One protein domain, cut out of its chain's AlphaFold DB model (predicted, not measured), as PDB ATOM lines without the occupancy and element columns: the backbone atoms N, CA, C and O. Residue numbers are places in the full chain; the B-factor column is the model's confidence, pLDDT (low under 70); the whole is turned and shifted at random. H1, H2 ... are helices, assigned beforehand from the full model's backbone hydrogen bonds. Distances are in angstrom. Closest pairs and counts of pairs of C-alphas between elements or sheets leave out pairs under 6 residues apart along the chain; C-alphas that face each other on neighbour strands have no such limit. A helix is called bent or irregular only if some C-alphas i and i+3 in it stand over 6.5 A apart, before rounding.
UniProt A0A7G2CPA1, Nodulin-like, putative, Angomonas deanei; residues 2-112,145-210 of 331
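What this domain is: This is residues 2 to 112 and 145 to 210 of the 331 residues of the protein "Nodulin-like, putative" of Angomonas deanei (UniProt A0A7G2CPA1). Six helices run mostly lengthwise in a loose two-layer bundle, with H2, H3a and H5 making one layer and H1, H4 and H6 the other. The bent helix H3 joins the layers, its arm H3b crossing over to pack on H6, while the last residues, 203 to 210, stick out as a small tail that includes most of H7. The printed part has 177 residues with seven named helices, H1 to H7 in order along the chain, and no named strand; its class is all helix. It is only just compact, close to loose, with a radius of gyration of the C-alphas of 18.8 A and spans of 59 by 44 by 27 A.

Where its parts are: The longest helix, H2, holds residues 21 to 49 and measures 42.3 A, from C-alpha 21 at (86.166, 97.883, 102.904) to C-alpha 49 at (116.062, 124.640, 89.514). H1 holds residues 2 to 13. H3, residues 54 to 79, was assigned as one helix by its hydrogen bonds but is bent, with C-alphas 66 and 69 6.8 A apart; its arms are H3a, residues 54 to 66, 18.1 A, and H3b, residues 69 to 79, 15.5 A. H4, residues 83 to 107, 36.3 A, is only just irregular: C-alphas 84 and 87 are 6.8 A apart. H5 holds residues 146 to 171, 37.7 A, and H6 residues 176 to 197, 33.5 A. H7, residues 201 to 208, ends at C-alpha 208 at (141.910, 110.422, 97.398).

How they stand to each other: H2 touches H1 with residues 24 to 35 alone, a hairpin at a shallow tilt of 24 degrees; the closest C-alphas, of Gly 5 and Met 31, are 4.3 A apart. With residues 39 to 47 alone H2 touches H3a, another hairpin, closest at the C-alphas of Val 47 and Arg 54, 5.4 A. H1 also touches H4, opposite ways at 11 degrees, a shallow tilt, closest at the C-alphas of Ser 10 and Gln 87, 4.8 A. H3a and H3b stand at a steep tilt of 38 degrees. H3b touches H6 at a steep tilt of 46 degrees, with the C-alphas of Gly 78 and Val 180 4.2 A apart, the closest. H5 and H6 form a hairpin at 11 degrees, a shallow tilt, closest at the C-alphas of Arg 147 and Val 196, 5.5 A. H4 is apart from H2, H3a and H6, among others. H7 touches no helix. Every O i to N i+4 pair is within hydrogen-bond range in H1, H2, H3a, H3b and H7; the counts are 19 of 21 in H4, 21 of 22 in H5 and 13 of 18 in H6.

The domain as a whole: The two farthest C-alphas, of Thr 20 and Gly 210, are 64.2 A apart. Residues 113 to 144 are not printed, and C-alphas 112 and 145 are 23.2 A apart across this cut. Of the links that are printed whole, none is long. Mean pLDDT of the printed part is 84.6; residues 108 to 112 and 199 to 210 are under 70.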
ATOM      1  N   PHE A   2      99.838 112.024 103.437       90.50
ATOM      2  CA  PHE A   2     100.433 110.679 103.382       90.50
ATOM      3  C   PHE A   2     100.569 110.008 104.764       90.50
ATOM      4  O   PHE A   2      99.991 108.950 104.984       90.50
ATOM      5  N   VAL A   3     101.230 110.678 105.719       92.81
ATOM      6  CA  VAL A   3     101.420 110.180 107.099       92.81
ATOM      7  C   VAL A   3     100.092 109.846 107.783       92.81
ATOM      8  O   VAL A   3      99.975 108.812 108.429       92.81
ATOM      9  N   LEU A   4      99.076 110.694 107.595       92.06
ATOM     10  CA  LEU A   4      97.735 110.463 108.133       92.06
ATOM     11  C   LEU A   4      97.107 109.194 107.538       92.06
ATOM     12  O   LEU A   4      96.573 108.379 108.280       92.06
ATOM     13  N   GLY A   5      97.210 108.997 106.220       91.12
ATOM     14  CA  GLY A   5      96.736 107.781 105.558       91.12
ATOM     15  C   GLY A   5      97.423 106.517 106.087       91.12
ATOM     16  O   GLY A   5      96.745 105.548 106.416       91.12
ATOM     17  N   CYS A   6      98.751 106.540 106.249       91.44
ATOM     18  CA  CYS A   6      99.501 105.417 106.822       91.44
ATOM     19  C   CYS A   6      99.132 105.141 108.287       91.44
ATOM     20  O   CYS A   6      99.042 103.983 108.685       91.44
ATOM     21  N   LEU A   7      98.884 106.185 109.081       92.44
ATOM     22  CA  LEU A   7      98.476 106.056 110.481       92.44
ATOM     23  C   LEU A   7      97.096 105.397 110.601       92.44
ATOM     24  O   LEU A   7      96.919 104.486 111.406       92.44
ATOM     25  N   LEU A   8      96.146 105.789 109.747       91.00
ATOM     26  CA  LEU A   8      94.819 105.170 109.691       91.00
ATOM     27  C   LEU A   8      94.893 103.692 109.274       91.00
ATOM     28  O   LEU A   8      94.228 102.856 109.884       91.00
ATOM     29  N   PHE A   9      95.749 103.343 108.305       90.62
ATOM     30  CA  PHE A   9      96.009 101.941 107.957       90.62
ATOM     31  C   PHE A   9      96.635 101.157 109.110       90.62
ATOM     32  O   PHE A   9      96.216 100.035 109.381       90.62
ATOM     33  N   SER A  10      97.596 101.749 109.819       90.38
ATOM     34  CA  SER A  10      98.224 101.116 110.977       90.38
ATOM     35  C   SER A  10      97.203 100.766 112.065       90.38
ATOM     36  O   SER A  10      97.292  99.692 112.650       90.38
ATOM     37  N   PHE A  11      96.226 101.635 112.334       89.19
ATOM     38  CA  PHE A  11      95.180 101.374 113.332       89.19
ATOM     39  C   PHE A  11      94.126 100.371 112.857       89.19
ATOM     40  O   PHE A  11      93.650  99.566 113.659       89.19
ATOM     41  N   ALA A  12      93.807 100.369 111.559       89.25
ATOM     42  CA  ALA A  12      92.928  99.368 110.960       89.25
ATOM     43  C   ALA A  12      93.536  97.956 111.034       89.25
ATOM     44  O   ALA A  12      92.868  97.013 111.445       89.25
ATOM     45  N   PHE A  13      94.822  97.803 110.702       85.69
ATOM     46  CA  PHE A  13      95.510  96.509 110.790       85.69
ATOM     47  C   PHE A  13      95.890  96.113 112.222       85.69
ATOM     48  O   PHE A  13      96.004  94.925 112.511       85.69
ATOM     49  N   GLY A  14      96.034  97.084 113.128       83.06
ATOM     50  CA  GLY A  14      96.251  96.849 114.558       83.06
ATOM     51  C   GLY A  14      94.994  96.445 115.337       83.06
ATOM     52  O   GLY A  14      95.063  96.318 116.557       83.06
ATOM     53  N   GLY A  15      93.843  96.279 114.669       82.19
ATOM     54  CA  GLY A  15      92.581  95.868 115.298       82.19
ATOM     55  C   GLY A  15      91.973  96.911 116.240       82.19
ATOM     56  O   GLY A  15      91.096  96.587 117.031       82.19
ATOM     57  N   GLN A  16      92.444  98.160 116.185       83.75
ATOM     58  CA  GLN A  16      91.915  99.263 116.995       83.75
ATOM     59  C   GLN A  16      90.676  99.894 116.349       83.75
ATOM     60  O   GLN A  16      89.874 100.531 117.028       83.75
ATOM     61  N   ILE A  17      90.534  99.726 115.033       83.56
ATOM     62  CA  ILE A  17      89.397 100.183 114.238       83.56
ATOM     63  C   ILE A  17      88.902  98.988 113.425       83.56
ATOM     64  O   ILE A  17      89.639  98.487 112.575       83.56
ATOM     65  N   ASP A  18      87.648  98.578 113.634       81.56
ATOM     66  CA  ASP A  18      86.963  97.602 112.778       81.56
ATOM     67  C   ASP A  18      86.664  98.241 111.415       81.56
ATOM     68  O   ASP A  18      85.589  98.793 111.164       81.56
ATOM     69  N   ALA A  19      87.671  98.247 110.543       82.25
ATOM     70  CA  ALA A  19      87.603  98.929 109.264       82.25
ATOM     71  C   ALA A  19      86.827  98.101 108.231       82.25
ATOM     72  O   ALA A  19      87.231  97.016 107.815       82.25
ATOM     73  N   THR A  20      85.725  98.665 107.751       90.56
ATOM     74  CA  THR A  20      85.008  98.171 106.573       90.56
ATOM     75  C   THR A  20      85.807  98.440 105.294       90.56
ATOM     76  O   THR A  20      86.632  99.354 105.230       90.56
ATOM     77  N   VAL A  21      85.518  97.694 104.221       91.44
ATOM     78  CA  VAL A  21      86.166  97.883 102.904       91.44
ATOM     79  C   VAL A  21      86.058  99.336 102.424       91.44
ATOM     80  O   VAL A  21      87.013  99.887 101.883       91.44
ATOM     81  N   VAL A  22      84.923  99.995 102.686       92.50
ATOM     82  CA  VAL A  22      84.704 101.402 102.324       92.50
ATOM     83  C   VAL A  22      85.660 102.329 103.082       92.50
ATOM     84  O   VAL A  22      86.248 103.223 102.478       92.50
ATOM     85  N   GLN A  23      85.871 102.101 104.380       90.56
ATOM     86  CA  GLN A  23      86.823 102.882 105.174       90.56
ATOM     87  C   GLN A  23      88.262 102.678 104.682       90.56
ATOM     88  O   GLN A  23      88.991 103.656 104.526       90.56
ATOM     89  N   LEU A  24      88.643 101.445 104.328       91.19
ATOM     90  CA  LEU A  24      89.955 101.161 103.731       91.19
ATOM     91  C   LEU A  24      90.148 101.879 102.383       91.19
ATOM     92  O   LEU A  24      91.231 102.402 102.114       91.19
ATOM     93  N   CYS A  25      89.100 101.980 101.557       93.31
ATOM     94  CA  CYS A  25      89.138 102.757 100.315       93.31
ATOM     95  C   CYS A  25      89.382 104.250 100.576       93.31
ATOM     96  O   CYS A  25      90.201 104.867  99.891       93.31
ATOM     97  N   VAL A  26      88.719 104.829 101.582       94.00
ATOM     98  CA  VAL A  26      88.921 106.234 101.974       94.00
ATOM     99  C   VAL A  26      90.345 106.457 102.490       94.00
ATOM    100  O   VAL A  26      91.003 107.414 102.080       94.00
ATOM    101  N   PHE A  27      90.869 105.556 103.325       93.31
ATOM    102  CA  PHE A  27      92.246 105.645 103.825       93.31
ATOM    103  C   PHE A  27      93.267 105.574 102.682       93.31
ATOM    104  O   PHE A  27      94.205 106.376 102.637       93.31
ATOM    105  N   ASN A  28      93.043 104.693 101.700       92.88
ATOM    106  CA  ASN A  28      93.864 104.621 100.493       92.88
ATOM    107  C   ASN A  28      93.807 105.919  99.675       92.88
ATOM    108  O   ASN A  28      94.844 106.407  99.230       92.88
ATOM    109  N   ALA A  29      92.622 106.511  99.509       94.75
ATOM    110  CA  ALA A  29      92.456 107.766  98.780       94.75
ATOM    111  C   ALA A  29      93.220 108.926  99.442       94.75
ATOM    112  O   ALA A  29      93.909 109.679  98.751       94.75
ATOM    113  N   ILE A  30      93.177 109.035 100.775       94.00
ATOM    114  CA  ILE A  30      93.931 110.049 101.535       94.00
ATOM    115  C   ILE A  30      95.441 109.850 101.352       94.00
ATOM    116  O   ILE A  30      96.170 110.806 101.069       94.00
ATOM    117  N   MET A  31      95.912 108.606 101.475       93.06
ATOM    118  CA  MET A  31      97.323 108.262 101.301       93.06
ATOM    119  C   MET A  31      97.811 108.601  99.884       93.06
ATOM    120  O   MET A  31      98.814 109.299  99.729       93.06
ATOM    121  N   LYS A  32      97.073 108.175  98.849       91.94
ATOM    122  CA  LYS A  32      97.412 108.408  97.435       91.94
ATOM    123  C   LYS A  32      97.366 109.883  97.055       91.94
ATOM    124  O   LYS A  32      98.266 110.343  96.358       91.94
ATOM    125  N   THR A  33      96.390 110.635  97.563       93.62
ATOM    126  CA  THR A  33      96.346 112.097  97.394       93.62
ATOM    127  C   THR A  33      97.622 112.745  97.937       93.62
ATOM    128  O   THR A  33      98.208 113.601  97.280       93.62
ATOM    129  N   GLY A  34      98.110 112.290  99.096       90.06
ATOM    130  CA  GLY A  34      99.389 112.736  99.650       90.06
ATOM    131  C   GLY A  34     100.584 112.458  98.734       90.06
ATOM    132  O   GLY A  34     101.413 113.346  98.551       90.06
ATOM    133  N   CYS A  35     100.656 111.267  98.132       89.88
ATOM    134  CA  CYS A  35     101.721 110.925  97.183       89.88
ATOM    135  C   CYS A  35     101.704 111.815  95.934       89.88
ATOM    136  O   CYS A  35     102.755 112.273  95.502       89.88
ATOM    137  N   ILE A  36     100.521 112.064  95.364       91.88
ATOM    138  CA  ILE A  36     100.376 112.867  94.139       91.88
ATOM    139  C   ILE A  36     100.795 114.319  94.389       91.88
ATOM    140  O   ILE A  36     101.499 114.903  93.571       91.88
ATOM    141  N   LEU A  37     100.402 114.897  95.530       90.75
ATOM    142  CA  LEU A  37     100.803 116.258  95.896       90.75
ATOM    143  C   LEU A  37     102.321 116.378  96.074       90.75
ATOM    144  O   LEU A  37     102.910 117.339  95.591       90.75
ATOM    145  N   PHE A  38     102.950 115.395  96.722       87.38
ATOM    146  CA  PHE A  38     104.403 115.358  96.904       87.38
ATOM    147  C   PHE A  38     105.142 115.275  95.559       87.38
ATOM    148  O   PHE A  38     106.039 116.066  95.284       87.38
ATOM    149  N   ASP A  39     104.708 114.377  94.673       88.81
ATOM    150  CA  ASP A  39     105.261 114.256  93.321       88.81
ATOM    151  C   ASP A  39     105.085 115.560  92.521       88.81
ATOM    152  O   ASP A  39     106.027 116.030  91.881       88.81
ATOM    153  N   LEU A  40     103.922 116.213  92.593       89.19
ATOM    154  CA  LEU A  40     103.694 117.499  91.931       89.19
ATOM    155  C   LEU A  40     104.671 118.583  92.416       89.19
ATOM    156  O   LEU A  40     105.281 119.266  91.592       89.19
ATOM    157  N   ILE A  41     104.844 118.717  93.732       85.50
ATOM    158  CA  ILE A  41     105.751 119.698  94.343       85.50
ATOM    159  C   ILE A  41     107.207 119.436  93.911       85.50
ATOM    160  O   ILE A  41     107.908 120.366  93.496       85.50
ATOM    161  N   GLY A  42     107.643 118.173  93.894       83.38
ATOM    162  CA  GLY A  42     108.956 117.782  93.374       83.38
ATOM    163  C   GLY A  42     109.160 118.160  91.900       83.38
ATOM    164  O   GLY A  42     110.195 118.708  91.529       83.38
ATOM    165  N   ASN A  43     108.153 117.956  91.043       85.75
ATOM    166  CA  ASN A  43     108.265 118.296  89.616       85.75
ATOM    167  C   ASN A  43     108.418 119.807  89.398       85.75
ATOM    168  O   ASN A  43     109.285 120.241  88.639       85.75
ATOM    169  N   VAL A  44     107.603 120.615  90.080       85.25
ATOM    170  CA  VAL A  44     107.619 122.081  89.942       85.25
ATOM    171  C   VAL A  44     108.965 122.664  90.376       85.25
ATOM    172  O   VAL A  44     109.503 123.577  89.742       85.25
ATOM    173  N   THR A  45     109.549 122.119  91.435       83.12
ATOM    174  CA  THR A  45     110.811 122.611  91.994       83.12
ATOM    175  C   THR A  45     112.024 122.197  91.177       83.12
ATOM    176  O   THR A  45     112.937 123.010  91.018       83.12
ATOM    177  N   VAL A  46     112.013 120.998  90.592       80.62
ATOM    178  CA  VAL A  46     113.039 120.539  89.645       80.62
ATOM    179  C   VAL A  46     113.025 121.372  88.367       80.62
ATOM    180  O   VAL A  46     114.083 121.834  87.945       80.62
ATOM    181  N   VAL A  47     111.846 121.613  87.781       81.50
ATOM    182  CA  VAL A  47     111.699 122.480  86.596       81.50
ATOM    183  C   VAL A  47     112.228 123.875  86.882       81.50
ATOM    184  O   VAL A  47     112.896 124.465  86.037       81.50
ATOM    185  N   SER A  48     111.947 124.381  88.084       75.06
ATOM    186  CA  SER A  48     112.465 125.669  88.509       75.06
ATOM    187  C   SER A  48     113.991 125.620  88.538       75.06
ATOM    188  O   SER A  48     114.602 126.404  87.823       75.06
ATOM    189  N   HIS A  49     114.608 124.697  89.286       76.62
ATOM    190  CA  HIS A  49     116.062 124.640  89.514       76.62
ATOM    191  C   HIS A  49     116.913 124.292  88.284       76.62
ATOM    192  O   HIS A  49     118.043 124.768  88.190       76.62
ATOM    193  N   PHE A  50     116.408 123.468  87.361       75.38
ATOM    194  CA  PHE A  50     117.143 123.000  86.181       75.38
ATOM    195  C   PHE A  50     116.413 123.378  84.884       75.38
ATOM    196  O   PHE A  50     115.843 122.509  84.219       75.38
ATOM    197  N   PRO A  51     116.436 124.664  84.493       71.31
ATOM    198  CA  PRO A  51     115.693 125.154  83.335       71.31
ATOM    199  C   PRO A  51     116.203 124.560  82.012       71.31
ATOM    200  O   PRO A  51     115.394 124.151  81.180       71.31
ATOM    201  N   THR A  52     117.524 124.443  81.838       77.06
ATOM    202  CA  THR A  52     118.150 123.987  80.582       77.06
ATOM    203  C   THR A  52     117.969 122.490  80.331       77.06
ATOM    204  O   THR A  52     117.743 122.065  79.205       77.06
ATOM    205  N   MET A  53     117.990 121.674  81.391       80.62
ATOM    206  CA  MET A  53     117.908 120.206  81.315       80.62
ATOM    207  C   MET A  53     116.644 119.658  81.993       80.62
ATOM    208  O   MET A  53     116.666 118.607  82.644       80.62
ATOM    209  N   ARG A  54     115.514 120.364  81.844       83.81
ATOM    210  CA  ARG A  54     114.233 120.000  82.478       83.81
ATOM    211  C   ARG A  54     113.737 118.608  82.073       83.81
ATOM    212  O   ARG A  54     113.325 117.836  82.931       83.81
ATOM    213  N   GLY A  55     113.841 118.251  80.792       86.62
ATOM    214  CA  GLY A  55     113.337 116.979  80.259       86.62
ATOM    215  C   GLY A  55     114.007 115.749  80.884       86.62
ATOM    216  O   GLY A  55     113.320 114.964  81.539       86.62
ATOM    217  N   PRO A  56     115.339 115.589  80.755       87.19
ATOM    218  CA  PRO A  56     116.054 114.451  81.337       87.19
ATOM    219  C   PRO A  56     115.911 114.367  82.863       87.19
ATOM    220  O   PRO A  56     115.709 113.287  83.412       87.19
ATOM    221  N   THR A  57     115.929 115.505  83.563       85.75
ATOM    222  CA  THR A  57     115.785 115.513  85.027       85.75
ATOM    223  C   THR A  57     114.404 115.026  85.471       85.75
ATOM    224  O   THR A  57     114.304 114.192  86.372       85.75
ATOM    225  N   ILE A  58     113.336 115.484  84.809       88.88
ATOM    226  CA  ILE A  58     111.966 115.031  85.090       88.88
ATOM    227  C   ILE A  58     111.793 113.565  84.708       88.88
ATOM    228  O   ILE A  58     111.184 112.817  85.468       88.88
ATOM    229  N   ALA A  59     112.340 113.138  83.566       90.88
ATOM    230  CA  ALA A  59     112.281 111.745  83.139       90.88
ATOM    231  C   ALA A  59     112.902 110.828  84.199       90.88
ATOM    232  O   ALA A  59     112.255 109.883  84.641       90.88
ATOM    233  N   LEU A  60     114.102 111.163  84.681       89.06
ATOM    234  CA  LEU A  60     114.773 110.434  85.752       89.06
ATOM    235  C   LEU A  60     113.931 110.399  87.036       89.06
ATOM    236  O   LEU A  60     113.711 109.327  87.599       89.06
ATOM    237  N   MET A  61     113.407 111.546  87.475       89.00
ATOM    238  CA  MET A  61     112.577 111.621  88.679       89.00
ATOM    239  C   MET A  61     111.296 110.783  88.550       89.00
ATOM    240  O   MET A  61     110.962 110.016  89.453       89.00
ATOM    241  N   LYS A  62     110.599 110.863  87.412       90.25
ATOM    242  CA  LYS A  62     109.379 110.088  87.151       90.25
ATOM    243  C   LYS A  62     109.639 108.597  87.077       90.25
ATOM    244  O   LYS A  62     108.827 107.822  87.579       90.25
ATOM    245  N   SER A  63     110.765 108.183  86.507       92.38
ATOM    246  CA  SER A  63     111.152 106.779  86.522       92.38
ATOM    247  C   SER A  63     111.325 106.267  87.954       92.38
ATOM    248  O   SER A  63     110.780 105.210  88.265       92.38
ATOM    249  N   PHE A  64     111.964 107.036  88.849       88.69
ATOM    250  CA  PHE A  64     112.067 106.689  90.274       88.69
ATOM    251  C   PHE A  64     110.706 106.591  90.975       88.69
ATOM    252  O   PHE A  64     110.480 105.652  91.738       88.69
ATOM    253  N   VAL A  65     109.773 107.500  90.680       90.25
ATOM    254  CA  VAL A  65     108.393 107.420  91.193       90.25
ATOM    255  C   VAL A  65     107.698 106.141  90.707       90.25
ATOM    256  O   VAL A  65     107.026 105.473  91.494       90.25
ATOM    257  N   GLY A  66     107.900 105.757  89.443       89.12
ATOM    258  CA  GLY A  66     107.338 104.537  88.857       89.12
ATOM    259  C   GLY A  66     107.866 103.246  89.492       89.12
ATOM    260  O   GLY A  66     107.083 102.339  89.774       89.12
ATOM    261  N   ILE A  67     109.171 103.168  89.779       92.00
ATOM    262  CA  ILE A  67     109.778 101.988  90.425       92.00
ATOM    263  C   ILE A  67     109.624 101.976  91.953       92.00
ATOM    264  O   ILE A  67     109.805 100.930  92.578       92.00
ATOM    265  N   GLY A  68     109.259 103.104  92.571       89.56
ATOM    266  CA  GLY A  68     109.133 103.240  94.025       89.56
ATOM    267  C   GLY A  68     108.201 102.203  94.656       89.56
ATOM    268  O   GLY A  68     108.514 101.652  95.709       89.56
ATOM    269  N   GLY A  69     107.096 101.859  93.985       90.25
ATOM    270  CA  GLY A  69     106.183 100.810  94.452       90.25
ATOM    271  C   GLY A  69     106.828  99.421  94.505       90.25
ATOM    272  O   GLY A  69     106.614  98.682  95.465       90.25
ATOM    273  N   ALA A  70     107.662  99.083  93.519       91.88
ATOM    274  CA  ALA A  70     108.378  97.809  93.477       91.88
ATOM    275  C   ALA A  70     109.468  97.732  94.558       91.88
ATOM    276  O   ALA A  70     109.612  96.700  95.205       91.88
ATOM    277  N   ILE A  71     110.172  98.838  94.814       91.88
ATOM    278  CA  ILE A  71     111.163  98.937  95.898       91.88
ATOM    279  C   ILE A  71     110.498  98.717  97.258       91.88
ATOM    280  O   ILE A  71     110.946  97.887  98.048       91.88
ATOM    281  N   VAL A  72     109.410  99.441  97.526       90.56
ATOM    282  CA  VAL A  72     108.673  99.340  98.792       90.56
ATOM    283  C   VAL A  72     108.097  97.932  98.978       90.56
ATOM    284  O   VAL A  72     108.171  97.390 100.079       90.56
ATOM    285  N   SER A  73     107.610  97.306  97.901       89.06
ATOM    286  CA  SER A  73     107.151  95.912  97.908       89.06
ATOM    287  C   SER A  73     108.281  94.923  98.230       89.06
ATOM    288  O   SER A  73     108.113  94.048  99.077       89.06
ATOM    289  N   ALA A  74     109.466  95.094  97.637       89.19
ATOM    290  CA  ALA A  74     110.627  94.254  97.931       89.19
ATOM    291  C   ALA A  74     111.055  94.350  99.407       89.19
ATOM    292  O   ALA A  74     111.353  93.335 100.037       89.19
ATOM    293  N   VAL A  75     111.032  95.557  99.983       89.50
ATOM    294  CA  VAL A  75     111.319  95.790 101.409       89.50
ATOM    295  C   VAL A  75     110.254  95.147 102.301       89.50
ATOM    296  O   VAL A  75     110.600  94.510 103.298       89.50
ATOM    297  N   GLN A  76     108.974  95.266 101.940       89.56
ATOM    298  CA  GLN A  76     107.878  94.632 102.672       89.56
ATOM    299  C   GLN A  76     108.035  93.106 102.695       89.56
ATOM    300  O   GLN A  76     107.980  92.506 103.763       89.56
ATOM    301  N   LEU A  77     108.288  92.487 101.539       87.31
ATOM    302  CA  LEU A  77     108.444  91.035 101.410       87.31
ATOM    303  C   LEU A  77     109.661  90.492 102.170       87.31
ATOM    304  O   LEU A  77     109.602  89.386 102.705       87.31
ATOM    305  N   GLY A  78     110.760  91.249 102.230       85.44
ATOM    306  CA  GLY A  78     111.961  90.838 102.956       85.44
ATOM    307  C   GLY A  78     111.823  90.965 104.474       85.44
ATOM    308  O   GLY A  78     112.083  90.011 105.205       85.44
ATOM    309  N   PHE A  79     111.408  92.134 104.968       84.88
ATOM    310  CA  PHE A  79     111.440  92.435 106.406       84.88
ATOM    311  C   PHE A  79     110.129  92.139 107.141       84.88
ATOM    312  O   PHE A  79     110.166  91.810 108.326       84.88
ATOM    313  N   PHE A  80     108.986  92.214 106.457       85.56
ATOM    314  CA  PHE A  80     107.654  92.073 107.055       85.56
ATOM    315  C   PHE A  80     106.791  91.046 106.296       85.56
ATOM    316  O   PHE A  80     105.738  91.398 105.760       85.56
ATOM    317  N   PRO A  81     107.203  89.764 106.232       76.81
ATOM    318  CA  PRO A  81     106.486  88.751 105.456       76.81
ATOM    319  C   PRO A  81     105.128  88.352 106.061       76.81
ATOM    320  O   PRO A  81     104.271  87.839 105.346       76.81
ATOM    321  N   ASN A  82     104.906  88.562 107.364       79.62
ATOM    322  CA  ASN A  82     103.671  88.134 108.023       79.62
ATOM    323  C   ASN A  82     102.611  89.238 108.043       79.62
ATOM    324  O   ASN A  82     102.918  90.409 108.258       79.62
ATOM    325  N   LEU A  83     101.333  88.845 107.981       70.12
ATOM    326  CA  LEU A  83     100.211  89.785 108.078       70.12
ATOM    327  C   LEU A  83     100.190  90.577 109.395       70.12
ATOM    328  O   LEU A  83      99.817  91.745 109.401       70.12
ATOM    329  N   LYS A  84     100.617  89.965 110.507       70.62
ATOM    330  CA  LYS A  84     100.688  90.639 111.816       70.62
ATOM    331  C   LYS A  84     101.745  91.748 111.857       70.62
ATOM    332  O   LYS A  84     101.618  92.681 112.639       70.62
ATOM    333  N   ASP A  85     102.744  91.673 110.980       80.94
ATOM    334  CA  ASP A  85     103.854  92.620 110.929       80.94
ATOM    335  C   ASP A  85     103.562  93.823 110.007       80.94
ATOM    336  O   ASP A  85     104.326  94.790 109.981       80.94
ATOM    337  N   ILE A  86     102.427  93.818 109.289       84.19
ATOM    338  CA  ILE A  86     102.008  94.902 108.381       84.19
ATOM    339  C   ILE A  86     101.842  96.233 109.130       84.19
ATOM    340  O   ILE A  86     102.159  97.291 108.587       84.19
ATOM    341  N   GLN A  87     101.406  96.203 110.391       86.81
ATOM    342  CA  GLN A  87     101.327  97.405 111.225       86.81
ATOM    343  C   GLN A  87     102.703  98.081 111.371       86.81
ATOM    344  O   GLN A  87     102.837  99.289 111.168       86.81
ATOM    345  N   ASN A  88     103.744  97.292 111.649       87.19
ATOM    346  CA  ASN A  88     105.114  97.784 111.809       87.19
ATOM    347  C   ASN A  88     105.669  98.357 110.498       87.19
ATOM    348  O   ASN A  88     106.383  99.361 110.510       87.19
ATOM    349  N   PHE A  89     105.280  97.779 109.363       89.69
ATOM    350  CA  PHE A  89     105.607  98.312 108.044       89.69
ATOM    351  C   PHE A  89     105.000  99.708 107.798       89.69
ATOM    352  O   PHE A  89     105.686 100.598 107.292       89.69
ATOM    353  N   TYR A  90     103.754  99.958 108.215       90.31
ATOM    354  CA  TYR A  90     103.167 101.301 108.119       90.31
ATOM    355  C   TYR A  90     103.840 102.314 109.056       90.31
ATOM    356  O   TYR A  90     104.004 103.470 108.663       90.31
ATOM    357  N   TYR A  91     104.309 101.904 110.241       90.44
ATOM    358  CA  TYR A  91     105.131 102.779 111.090       90.44
ATOM    359  C   TYR A  91     106.477 103.125 110.450       90.44
ATOM    360  O   TYR A  91     106.901 104.282 110.514       90.44
ATOM    361  N   LEU A  92     107.118 102.169 109.771       91.00
ATOM    362  CA  LEU A  92     108.330 102.431 108.993       91.00
ATOM    363  C   LEU A  92     108.067 103.461 107.881       91.00
ATOM    364  O   LEU A  92     108.838 104.407 107.728       91.00
ATOM    365  N   LEU A  93     106.960 103.321 107.141       92.00
ATOM    366  CA  LEU A  93     106.552 104.272 106.099       92.00
ATOM    367  C   LEU A  93     106.292 105.676 106.655       92.00
ATOM    368  O   LEU A  93     106.677 106.660 106.022       92.00
ATOM    369  N   ILE A  94     105.669 105.781 107.833       93.19
ATOM    370  CA  ILE A  94     105.475 107.062 108.527       93.19
ATOM    371  C   ILE A  94     106.828 107.689 108.860       93.19
ATOM    372  O   ILE A  94     107.054 108.849 108.517       93.19
ATOM    373  N   GLY A  95     107.734 106.929 109.484       92.69
ATOM    374  CA  GLY A  95     109.072 107.407 109.829       92.69
ATOM    375  C   GLY A  95     109.840 107.893 108.600       92.69
ATOM    376  O   GLY A  95     110.344 109.015 108.588       92.69
ATOM    377  N   TYR A  96     109.847 107.097 107.530       90.62
ATOM    378  CA  TYR A  96     110.471 107.459 106.259       90.62
ATOM    379  C   TYR A  96     109.874 108.739 105.660       90.62
ATOM    380  O   TYR A  96     110.613 109.644 105.280       90.62
ATOM    381  N   ALA A  97     108.544 108.856 105.614       90.81
ATOM    382  CA  ALA A  97     107.879 110.028 105.055       90.81
ATOM    383  C   ALA A  97     108.126 111.305 105.866       90.81
ATOM    384  O   ALA A  97     108.255 112.377 105.281       90.81
ATOM    385  N   VAL A  98     108.216 111.209 107.196       91.62
ATOM    386  CA  VAL A  98     108.559 112.352 108.053       91.62
ATOM    387  C   VAL A  98     110.003 112.785 107.815       91.62
ATOM    388  O   VAL A  98     110.245 113.969 107.604       91.62
ATOM    389  N   VAL A  99     110.955 111.847 107.787       91.19
ATOM    390  CA  VAL A  99     112.370 112.154 107.525       91.19
ATOM    391  C   VAL A  99     112.535 112.791 106.148       91.19
ATOM    392  O   VAL A  99     113.095 113.880 106.047       91.19
ATOM    393  N   MET A 100     111.994 112.169 105.100       88.19
ATOM    394  CA  MET A 100     112.082 112.702 103.739       88.19
ATOM    395  C   MET A 100     111.346 114.034 103.590       88.19
ATOM    396  O   MET A 100     111.862 114.920 102.923       88.19
ATOM    397  N   GLY A 101     110.197 114.212 104.247       86.19
ATOM    398  CA  GLY A 101     109.474 115.483 104.257       86.19
ATOM    399  C   GLY A 101     110.251 116.604 104.950       86.19
ATOM    400  O   GLY A 101     110.283 117.722 104.452       86.19
ATOM    401  N   ILE A 102     110.936 116.323 106.063       88.06
ATOM    402  CA  ILE A 102     111.812 117.304 106.726       88.06
ATOM    403  C   ILE A 102     113.006 117.646 105.833       88.06
ATOM    404  O   ILE A 102     113.327 118.822 105.673       88.06
ATOM    405  N   LEU A 103     113.651 116.640 105.232       85.62
ATOM    406  CA  LEU A 103     114.740 116.862 104.281       85.62
ATOM    407  C   LEU A 103     114.264 117.725 103.112       85.62
ATOM    408  O   LEU A 103     114.934 118.690 102.759       85.62
ATOM    409  N   GLU A 104     113.097 117.426 102.553       80.69
ATOM    410  CA  GLU A 104     112.510 118.220 101.483       80.69
ATOM    411  C   GLU A 104     112.265 119.660 101.939       80.69
ATOM    412  O   GLU A 104     112.722 120.570 101.267       80.69
ATOM    413  N   LEU A 105     111.682 119.907 103.115       81.94
ATOM    414  CA  LEU A 105     111.505 121.272 103.635       81.94
ATOM    415  C   LEU A 105     112.830 122.039 103.798       81.94
ATOM    416  O   LEU A 105     112.859 123.257 103.621       81.94
ATOM    417  N   ILE A 106     113.924 121.347 104.128       81.06
ATOM    418  CA  ILE A 106     115.258 121.951 104.272       81.06
ATOM    419  C   ILE A 106     115.892 122.236 102.901       81.06
ATOM    420  O   ILE A 106     116.453 123.314 102.695       81.06
ATOM    421  N   PHE A 107     115.827 121.282 101.967       74.56
ATOM    422  CA  PHE A 107     116.507 121.355 100.668       74.56
ATOM    423  C   PHE A 107     115.692 122.076  99.590       74.56
ATOM    424  O   PHE A 107     116.263 122.701  98.698       74.56
ATOM    425  N   MET A 108     114.366 122.050  99.683       68.00
ATOM    426  CA  MET A 108     113.425 122.689  98.769       68.00
ATOM    427  C   MET A 108     113.251 124.167  99.124       68.00
ATOM    428  O   MET A 108     112.147 124.680  99.317       68.00
ATOM    429  N   ARG A 109     114.365 124.898  99.214       61.78
ATOM    430  CA  ARG A 109     114.289 126.354  99.223       61.78
ATOM    431  C   ARG A 109     114.048 126.814  97.795       61.78
ATOM    432  O   ARG A 109     114.875 126.575  96.922       61.78
ATOM    433  N   ASN A 110     112.905 127.462  97.568       57.09
ATOM    434  CA  ASN A 110     112.552 127.994  96.256       57.09
ATOM    435  C   ASN A 110     113.714 128.857  95.732       57.09
ATOM    436  O   ASN A 110     114.257 129.671  96.494       57.09
ATOM    437  N   PRO A 111     114.138 128.677  94.476       59.16
ATOM    438  CA  PRO A 111     115.323 129.351  93.997       59.16
ATOM    439  C   PRO A 111     115.040 130.857  93.897       59.16
ATOM    440  O   PRO A 111     113.935 131.276  93.553       59.16
ATOM    441  N   LEU A 112     116.033 131.685  94.250       53.25
ATOM    442  CA  LEU A 112     115.861 133.118  94.562       53.25
ATOM    443  C   LEU A 112     115.216 133.973  93.451       53.25
ATOM    444  O   LEU A 112     114.786 135.092  93.736       53.25
ATOM    445  N   LEU A 145     126.741 116.909  83.700       78.00
ATOM    446  CA  LEU A 145     126.132 115.715  83.085       78.00
ATOM    447  C   LEU A 145     126.453 114.392  83.798       78.00
ATOM    448  O   LEU A 145     125.676 113.443  83.736       78.00
ATOM    449  N   TRP A 146     127.578 114.318  84.516       76.56
ATOM    450  CA  TRP A 146     128.004 113.092  85.195       76.56
ATOM    451  C   TRP A 146     126.992 112.623  86.260       76.56
ATOM    452  O   TRP A 146     126.837 111.415  86.451       76.56
ATOM    453  N   ARG A 147     126.259 113.550  86.901       82.00
ATOM    454  CA  ARG A 147     125.209 113.228  87.889       82.00
ATOM    455  C   ARG A 147     124.076 112.435  87.255       82.00
ATOM    456  O   ARG A 147     123.602 111.457  87.829       82.00
ATOM    457  N   PHE A 148     123.692 112.826  86.042       83.31
ATOM    458  CA  PHE A 148     122.661 112.142  85.273       83.31
ATOM    459  C   PHE A 148     123.113 110.746  84.865       83.31
ATOM    460  O   PHE A 148     122.343 109.809  85.024       83.31
ATOM    461  N   ILE A 149     124.364 110.576  84.422       85.94
ATOM    462  CA  ILE A 149     124.894 109.258  84.034       85.94
ATOM    463  C   ILE A 149     124.797 108.266  85.198       85.94
ATOM    464  O   ILE A 149     124.323 107.149  85.011       85.94
ATOM    465  N   ILE A 150     125.194 108.677  86.406       86.50
ATOM    466  CA  ILE A 150     125.107 107.812  87.591       86.50
ATOM    467  C   ILE A 150     123.649 107.527  87.952       86.50
ATOM    468  O   ILE A 150     123.296 106.369  88.166       86.50
ATOM    469  N   GLY A 151     122.793 108.551  87.965       87.25
ATOM    470  CA  GLY A 151     121.372 108.378  88.262       87.25
ATOM    471  C   GLY A 151     120.672 107.426  87.285       87.25
ATOM    472  O   GLY A 151     119.970 106.514  87.716       87.25
ATOM    473  N   TYR A 152     120.908 107.581  85.979       90.44
ATOM    474  CA  TYR A 152     120.373 106.688  84.949       90.44
ATOM    475  C   TYR A 152     120.976 105.283  85.023       90.44
ATOM    476  O   TYR A 152     120.251 104.309  84.840       90.44
ATOM    477  N   GLY A 153     122.268 105.151  85.334       91.06
ATOM    478  CA  GLY A 153     122.908 103.850  85.533       91.06
ATOM    479  C   GLY A 153     122.275 103.065  86.684       91.06
ATOM    480  O   GLY A 153     121.918 101.900  86.516       91.06
ATOM    481  N   VAL A 154     122.059 103.722  87.829       90.50
ATOM    482  CA  VAL A 154     121.368 103.123  88.984       90.50
ATOM    483  C   VAL A 154     119.913 102.796  88.646       90.50
ATOM    484  O   VAL A 154     119.432 101.718  88.991       90.50
ATOM    485  N   LEU A 155     119.221 103.679  87.922       92.00
ATOM    486  CA  LEU A 155     117.852 103.444  87.470       92.00
ATOM    487  C   LEU A 155     117.745 102.195  86.580       92.00
ATOM    488  O   LEU A 155     116.886 101.353  86.821       92.00
ATOM    489  N   ILE A 156     118.618 102.051  85.578       92.94
ATOM    490  CA  ILE A 156     118.644 100.877  84.692       92.94
ATOM    491  C   ILE A 156     118.930  99.608  85.501       92.94
ATOM    492  O   ILE A 156     118.252  98.597  85.311       92.94
ATOM    493  N   ALA A 157     119.874  99.668  86.446       91.69
ATOM    494  CA  ALA A 157     120.158  98.550  87.338       91.69
ATOM    495  C   ALA A 157     118.915  98.137  88.148       91.69
ATOM    496  O   ALA A 157     118.599  96.953  88.196       91.69
ATOM    497  N   LEU A 158     118.161  99.091  88.710       91.62
ATOM    498  CA  LEU A 158     116.901  98.833  89.425       91.62
ATOM    499  C   LEU A 158     115.811  98.251  88.517       91.62
ATOM    500  O   LEU A 158     115.111  97.328  88.928       91.62
ATOM    501  N   ILE A 159     115.675  98.757  87.289       92.62
ATOM    502  CA  ILE A 159     114.688  98.272  86.312       92.62
ATOM    503  C   ILE A 159     114.934  96.805  85.953       92.62
ATOM    504  O   ILE A 159     113.974  96.070  85.760       92.62
ATOM    505  N   ILE A 160     116.192  96.366  85.873       94.00
ATOM    506  CA  ILE A 160     116.531  94.963  85.594       94.00
ATOM    507  C   ILE A 160     116.425  94.121  86.870       94.00
ATOM    508  O   ILE A 160     115.864  93.024  86.858       94.00
ATOM    509  N   TYR A 161     116.942  94.639  87.983       92.62
ATOM    510  CA  TYR A 161     117.051  93.911  89.241       92.62
ATOM    511  C   TYR A 161     115.692  93.627  89.892       92.62
ATOM    512  O   TYR A 161     115.461  92.501  90.319       92.62
ATOM    513  N   LEU A 162     114.773  94.598  89.953       91.50
ATOM    514  CA  LEU A 162     113.498  94.430  90.669       91.50
ATOM    515  C   LEU A 162     112.584  93.361  90.037       91.50
ATOM    516  O   LEU A 162     112.076  92.513  90.775       91.50
ATOM    517  N   PRO A 163     112.376  93.316  88.704       92.31
ATOM    518  CA  PRO A 163     111.631  92.227  88.079       92.31
ATOM    519  C   PRO A 163     112.343  90.882  88.209       92.31
ATOM    520  O   PRO A 163     111.677  89.888  88.481       92.31
ATOM    521  N   ALA A 164     113.676  90.842  88.072       91.56
ATOM    522  CA  ALA A 164     114.447  89.612  88.253       91.56
ATOM    523  C   ALA A 164     114.282  89.057  89.674       91.56
ATOM    524  O   ALA A 164     113.968  87.885  89.852       91.56
ATOM    525  N   GLN A 165     114.395  89.918  90.684       90.62
ATOM    526  CA  GLN A 165     114.180  89.582  92.086       90.62
ATOM    527  C   GLN A 165     112.746  89.105  92.347       90.62
ATOM    528  O   GLN A 165     112.552  88.077  92.993       90.62
ATOM    529  N   SER A 166     111.743  89.808  91.813       87.88
ATOM    530  CA  SER A 166     110.336  89.406  91.920       87.88
ATOM    531  C   SER A 166     110.076  88.035  91.284       87.88
ATOM    532  O   SER A 166     109.421  87.189  91.892       87.88
ATOM    533  N   ALA A 167     110.648  87.774  90.104       89.75
ATOM    534  CA  ALA A 167     110.549  86.487  89.424       89.75
ATOM    535  C   ALA A 167     111.258  85.373  90.210       89.75
ATOM    536  O   ALA A 167     110.671  84.317  90.427       89.75
ATOM    537  N   CYS A 168     112.479  85.606  90.696       88.44
ATOM    538  CA  CYS A 168     113.211  84.624  91.497       88.44
ATOM    539  C   CYS A 168     112.445  84.231  92.762       88.44
ATOM    540  O   CYS A 168     112.346  83.047  93.060       88.44
ATOM    541  N   VAL A 169     111.874  85.199  93.485       85.94
ATOM    542  CA  VAL A 169     111.113  84.912  94.710       85.94
ATOM    543  C   VAL A 169     109.858  84.088  94.410       85.94
ATOM    544  O   VAL A 169     109.561  83.162  95.155       85.94
ATOM    545  N   GLN A 170     109.148  84.380  93.317       85.69
ATOM    546  CA  GLN A 170     107.899  83.687  92.978       85.69
ATOM    547  C   GLN A 170     108.109  82.297  92.361       85.69
ATOM    548  O   GLN A 170     107.358  81.378  92.672       85.69
ATOM    549  N   TYR A 171     109.090  82.130  91.471       87.38
ATOM    550  CA  TYR A 171     109.256  80.885  90.708       87.38
ATOM    551  C   TYR A 171     110.079  79.818  91.425       87.38
ATOM    552  O   TYR A 171     109.876  78.632  91.179       87.38
ATOM    553  N   LEU A 172     111.029  80.224  92.263       85.75
ATOM    554  CA  LEU A 172     111.939  79.300  92.942       85.75
ATOM    555  C   LEU A 172     111.548  79.071  94.416       85.75
ATOM    556  O   LEU A 172     112.278  78.379  95.117       85.75
ATOM    557  N   ASP A 173     110.425  79.652  94.864       79.56
ATOM    558  CA  ASP A 173     109.883  79.572  96.233       79.56
ATOM    559  C   ASP A 173     110.976  79.727  97.307       79.56
ATOM    560  O   ASP A 173     111.199  78.884  98.179       79.56
ATOM    561  N   LEU A 174     111.760  80.801  97.156       78.94
ATOM    562  CA  LEU A 174     112.957  81.034  97.959       78.94
ATOM    563  C   LEU A 174     112.599  81.264  99.427       78.94
ATOM    564  O   LEU A 174     111.743  82.083  99.764       78.94
ATOM    565  N   GLY A 175     113.343  80.598 100.312       80.81
ATOM    566  CA  GLY A 175     113.214  80.780 101.755       80.81
ATOM    567  C   GLY A 175     113.474  82.222 102.212       80.81
ATOM    568  O   GLY A 175     114.110  83.025 101.523       80.81
ATOM    569  N   LYS A 176     113.024  82.533 103.434       82.31
ATOM    570  CA  LYS A 176     113.083  83.874 104.047       82.31
ATOM    571  C   LYS A 176     114.482  84.507 104.045       82.31
ATOM    572  O   LYS A 176     114.613  85.722 103.958       82.31
ATOM    573  N   GLU A 177     115.536  83.702 104.137       85.12
ATOM    574  CA  GLU A 177     116.918  84.198 104.139       85.12
ATOM    575  C   GLU A 177     117.272  84.920 102.833       85.12
ATOM    576  O   GLU A 177     117.895  85.984 102.849       85.12
ATOM    577  N   TYR A 178     116.798  84.403 101.699       85.69
ATOM    578  CA  TYR A 178     117.054  85.004 100.398       85.69
ATOM    579  C   TYR A 178     116.173  86.227 100.140       85.69
ATOM    580  O   TYR A 178     116.648  87.199  99.556       85.69
ATOM    581  N   THR A 179     114.917  86.232 100.597       85.19
ATOM    582  CA  THR A 179     114.049  87.417 100.468       85.19
ATOM    583  C   THR A 179     114.589  88.597 101.277       85.19
ATOM    584  O   THR A 179     114.574  89.732 100.795       85.19
ATOM    585  N   VAL A 180     115.157  88.332 102.458       88.56
ATOM    586  CA  VAL A 180     115.883  89.331 103.256       88.56
ATOM    587  C   VAL A 180     117.144  89.799 102.528       88.56
ATOM    588  O   VAL A 180     117.364  91.005 102.423       88.56
ATOM    589  N   ALA A 181     117.952  88.884 101.980       89.19
ATOM    590  CA  ALA A 181     119.153  89.246 101.226       89.19
ATOM    591  C   ALA A 181     118.824  90.160 100.034       89.19
ATOM    592  O   ALA A 181     119.457  91.201  99.852       89.19
ATOM    593  N   PHE A 182     117.779  89.830  99.274       89.38
ATOM    594  CA  PHE A 182     117.300  90.654  98.172       89.38
ATOM    595  C   PHE A 182     116.845  92.043  98.622       89.38
ATOM    596  O   PHE A 182     117.184  93.029  97.966       89.38
ATOM    597  N   ALA A 183     116.127  92.144  99.744       88.69
ATOM    598  CA  ALA A 183     115.713  93.427 100.302       88.69
ATOM    599  C   ALA A 183     116.914  94.276 100.751       88.69
ATOM    600  O   ALA A 183     116.944  95.477 100.480       88.69
ATOM    601  N   ILE A 184     117.933  93.669 101.369       90.94
ATOM    602  CA  ILE A 184     119.181  94.352 101.746       90.94
ATOM    603  C   ILE A 184     119.882  94.906 100.503       90.94
ATOM    604  O   ILE A 184     120.261  96.077 100.489       90.94
ATOM    605  N   VAL A 185     120.012  94.107  99.441       91.62
ATOM    606  CA  VAL A 185     120.609  94.562  98.177       91.62
ATOM    607  C   VAL A 185     119.807  95.720  97.573       91.62
ATOM    608  O   VAL A 185     120.410  96.715  97.174       91.62
ATOM    609  N   THR A 186     118.470  95.666  97.583       89.81
ATOM    610  CA  THR A 186     117.623  96.790  97.142       89.81
ATOM    611  C   THR A 186     117.919  98.060  97.939       89.81
ATOM    612  O   THR A 186     118.083  99.127  97.351       89.81
ATOM    613  N   VAL A 187     118.030  97.964  99.269       90.06
ATOM    614  CA  VAL A 187     118.357  99.111 100.133       90.06
ATOM    615  C   VAL A 187     119.751  99.654  99.820       90.06
ATOM    616  O   VAL A 187     119.912 100.868  99.722       90.06
ATOM    617  N   ILE A 188     120.748  98.795  99.592       90.69
ATOM    618  CA  ILE A 188     122.103  99.222  99.209       90.69
ATOM    619  C   ILE A 188     122.075  99.980  97.879       90.69
ATOM    620  O   ILE A 188     122.642 101.068  97.790       90.69
ATOM    621  N   ILE A 189     121.387  99.458  96.860       88.31
ATOM    622  CA  ILE A 189     121.264 100.125  95.555       88.31
ATOM    623  C   ILE A 189     120.535 101.470  95.704       88.31
ATOM    624  O   ILE A 189     120.944 102.460  95.102       88.31
ATOM    625  N   MET A 190     119.511 101.545  96.558       87.19
ATOM    626  CA  MET A 190     118.833 102.805  96.880       87.19
ATOM    627  C   MET A 190     119.759 103.806  97.579       87.19
ATOM    628  O   MET A 190     119.732 104.990  97.254       87.19
ATOM    629  N   LEU A 191     120.623 103.357  98.492       85.88
ATOM    630  CA  LEU A 191     121.618 104.220  99.136       85.88
ATOM    631  C   LEU A 191     122.663 104.741  98.140       85.88
ATOM    632  O   LEU A 191     123.138 105.863  98.300       85.88
ATOM    633  N   MET A 192     122.971 103.997  97.071       84.12
ATOM    634  CA  MET A 192     123.859 104.483  96.004       84.12
ATOM    635  C   MET A 192     123.290 105.702  95.268       84.12
ATOM    636  O   MET A 192     124.061 106.498  94.737       84.12
ATOM    637  N   ILE A 193     121.971 105.925  95.287       81.50
ATOM    638  CA  ILE A 193     121.356 107.144  94.732       81.50
ATOM    639  C   ILE A 193     121.832 108.389  95.492       81.50
ATOM    640  O   ILE A 193     121.975 109.453  94.892       81.50
ATOM    641  N   VAL A 194     122.176 108.272  96.781       80.25
ATOM    642  CA  VAL A 194     122.725 109.389  97.567       80.25
ATOM    643  C   VAL A 194     124.056 109.884  96.987       80.25
ATOM    644  O   VAL A 194     124.380 111.062  97.115       80.25
ATOM    645  N   LEU A 195     124.797 109.044  96.254       75.25
ATOM    646  CA  LEU A 195     126.019 109.466  95.559       75.25
ATOM    647  C   LEU A 195     125.755 110.532  94.485       75.25
ATOM    648  O   LEU A 195     126.651 111.317  94.181       75.25
ATOM    649  N   VAL A 196     124.531 110.618  93.949       74.81
ATOM    650  CA  VAL A 196     124.125 111.671  93.001       74.81
ATOM    651  C   VAL A 196     124.107 113.056  93.668       74.81
ATOM    652  O   VAL A 196     124.310 114.060  92.984       74.81
ATOM    653  N   LEU A 197     123.925 113.135  94.997       70.94
ATOM    654  CA  LEU A 197     123.973 114.402  95.740       70.94
ATOM    655  C   LEU A 197     125.399 114.956  95.873       70.94
ATOM    656  O   LEU A 197     125.564 116.145  96.144       70.94
ATOM    657  N   ILE A 198     126.436 114.130  95.693       72.75
ATOM    658  CA  ILE A 198     127.826 114.569  95.848       72.75
ATOM    659  C   ILE A 198     128.163 115.524  94.696       72.75
ATOM    660  O   ILE A 198     128.011 115.159  93.541       72.75
ATOM    661  N   PRO A 199     128.619 116.760  94.942       63.88
ATOM    662  CA  PRO A 199     128.705 117.752  93.880       63.88
ATOM    663  C   PRO A 199     129.760 117.460  92.801       63.88
ATOM    664  O   PRO A 199     129.561 117.894  91.662       63.88
ATOM    665  N   ASP A 200     130.809 116.693  93.123       64.81
ATOM    666  CA  ASP A 200     131.757 116.136  92.153       64.81
ATOM    667  C   ASP A 200     132.546 114.931  92.737       64.81
ATOM    668  O   ASP A 200     133.484 115.118  93.522       64.81
ATOM    669  N   PRO A 201     132.218 113.676  92.382       60.38
ATOM    670  CA  PRO A 201     132.941 112.499  92.834       60.38
ATOM    671  C   PRO A 201     134.335 112.455  92.221       60.38
ATOM    672  O   PRO A 201     135.195 111.799  92.790       60.38
ATOM    673  N   ARG A 202     134.598 113.169  91.112       63.44
ATOM    674  CA  ARG A 202     135.932 113.256  90.506       63.44
ATOM    675  C   ARG A 202     136.858 114.124  91.339       63.44
ATOM    676  O   ARG A 202     138.022 113.772  91.448       63.44
ATOM    677  N   MET A 203     136.368 115.189  91.978       60.69
ATOM    678  CA  MET A 203     137.160 115.922  92.971       60.69
ATOM    679  C   MET A 203     137.464 115.056  94.191       60.69
ATOM    680  O   MET A 203     138.598 115.055  94.659       60.69
ATOM    681  N   LEU A 204     136.493 114.281  94.687       61.66
ATOM    682  CA  LEU A 204     136.727 113.376  95.815       61.66
ATOM    683  C   LEU A 204     137.731 112.270  95.445       61.66
ATOM    684  O   LEU A 204     138.667 112.015  96.198       61.66
ATOM    685  N   LEU A 205     137.596 111.676  94.253       64.06
ATOM    686  CA  LEU A 205     138.526 110.674  93.724       64.06
ATOM    687  C   LEU A 205     139.909 111.266  93.441       64.06
ATOM    688  O   LEU A 205     140.893 110.620  93.769       64.06
ATOM    689  N   ARG A 206     140.014 112.483  92.887       64.31
ATOM    690  CA  ARG A 206     141.291 113.200  92.686       64.31
ATOM    691  C   ARG A 206     141.968 113.521  94.014       64.31
ATOM    692  O   ARG A 206     143.180 113.367  94.127       64.31
ATOM    693  N   ARG A 207     141.187 113.886  95.038       63.31
ATOM    694  CA  ARG A 207     141.674 114.151  96.399       63.31
ATOM    695  C   ARG A 207     142.161 112.879  97.096       63.31
ATOM    696  O   ARG A 207     143.187 112.930  97.763       63.31
ATOM    697  N   ILE A 208     141.478 111.746  96.904       62.75
ATOM    698  CA  ILE A 208     141.910 110.422  97.398       62.75
ATOM    699  C   ILE A 208     143.116 109.897  96.602       62.75
ATOM    700  O   ILE A 208     144.010 109.279  97.171       62.75
ATOM    701  N   ARG A 209     143.170 110.167  95.293       68.88
ATOM    702  CA  ARG A 209     144.251 109.755  94.383       68.88
ATOM    703  C   ARG A 209     145.493 110.657  94.466       68.88
ATOM    704  O   ARG A 209     146.503 110.338  93.850       68.88
ATOM    705  N   GLY A 210     145.451 111.743  95.242       55.50
ATOM    706  CA  GLY A 210     146.595 112.637  95.457       55.50
ATOM    707  C   GLY A 210     147.034 113.410  94.208       55.50
ATOM    708  O   GLY A 210     148.197 113.798  94.105       55.50
TER     709      GLY A 210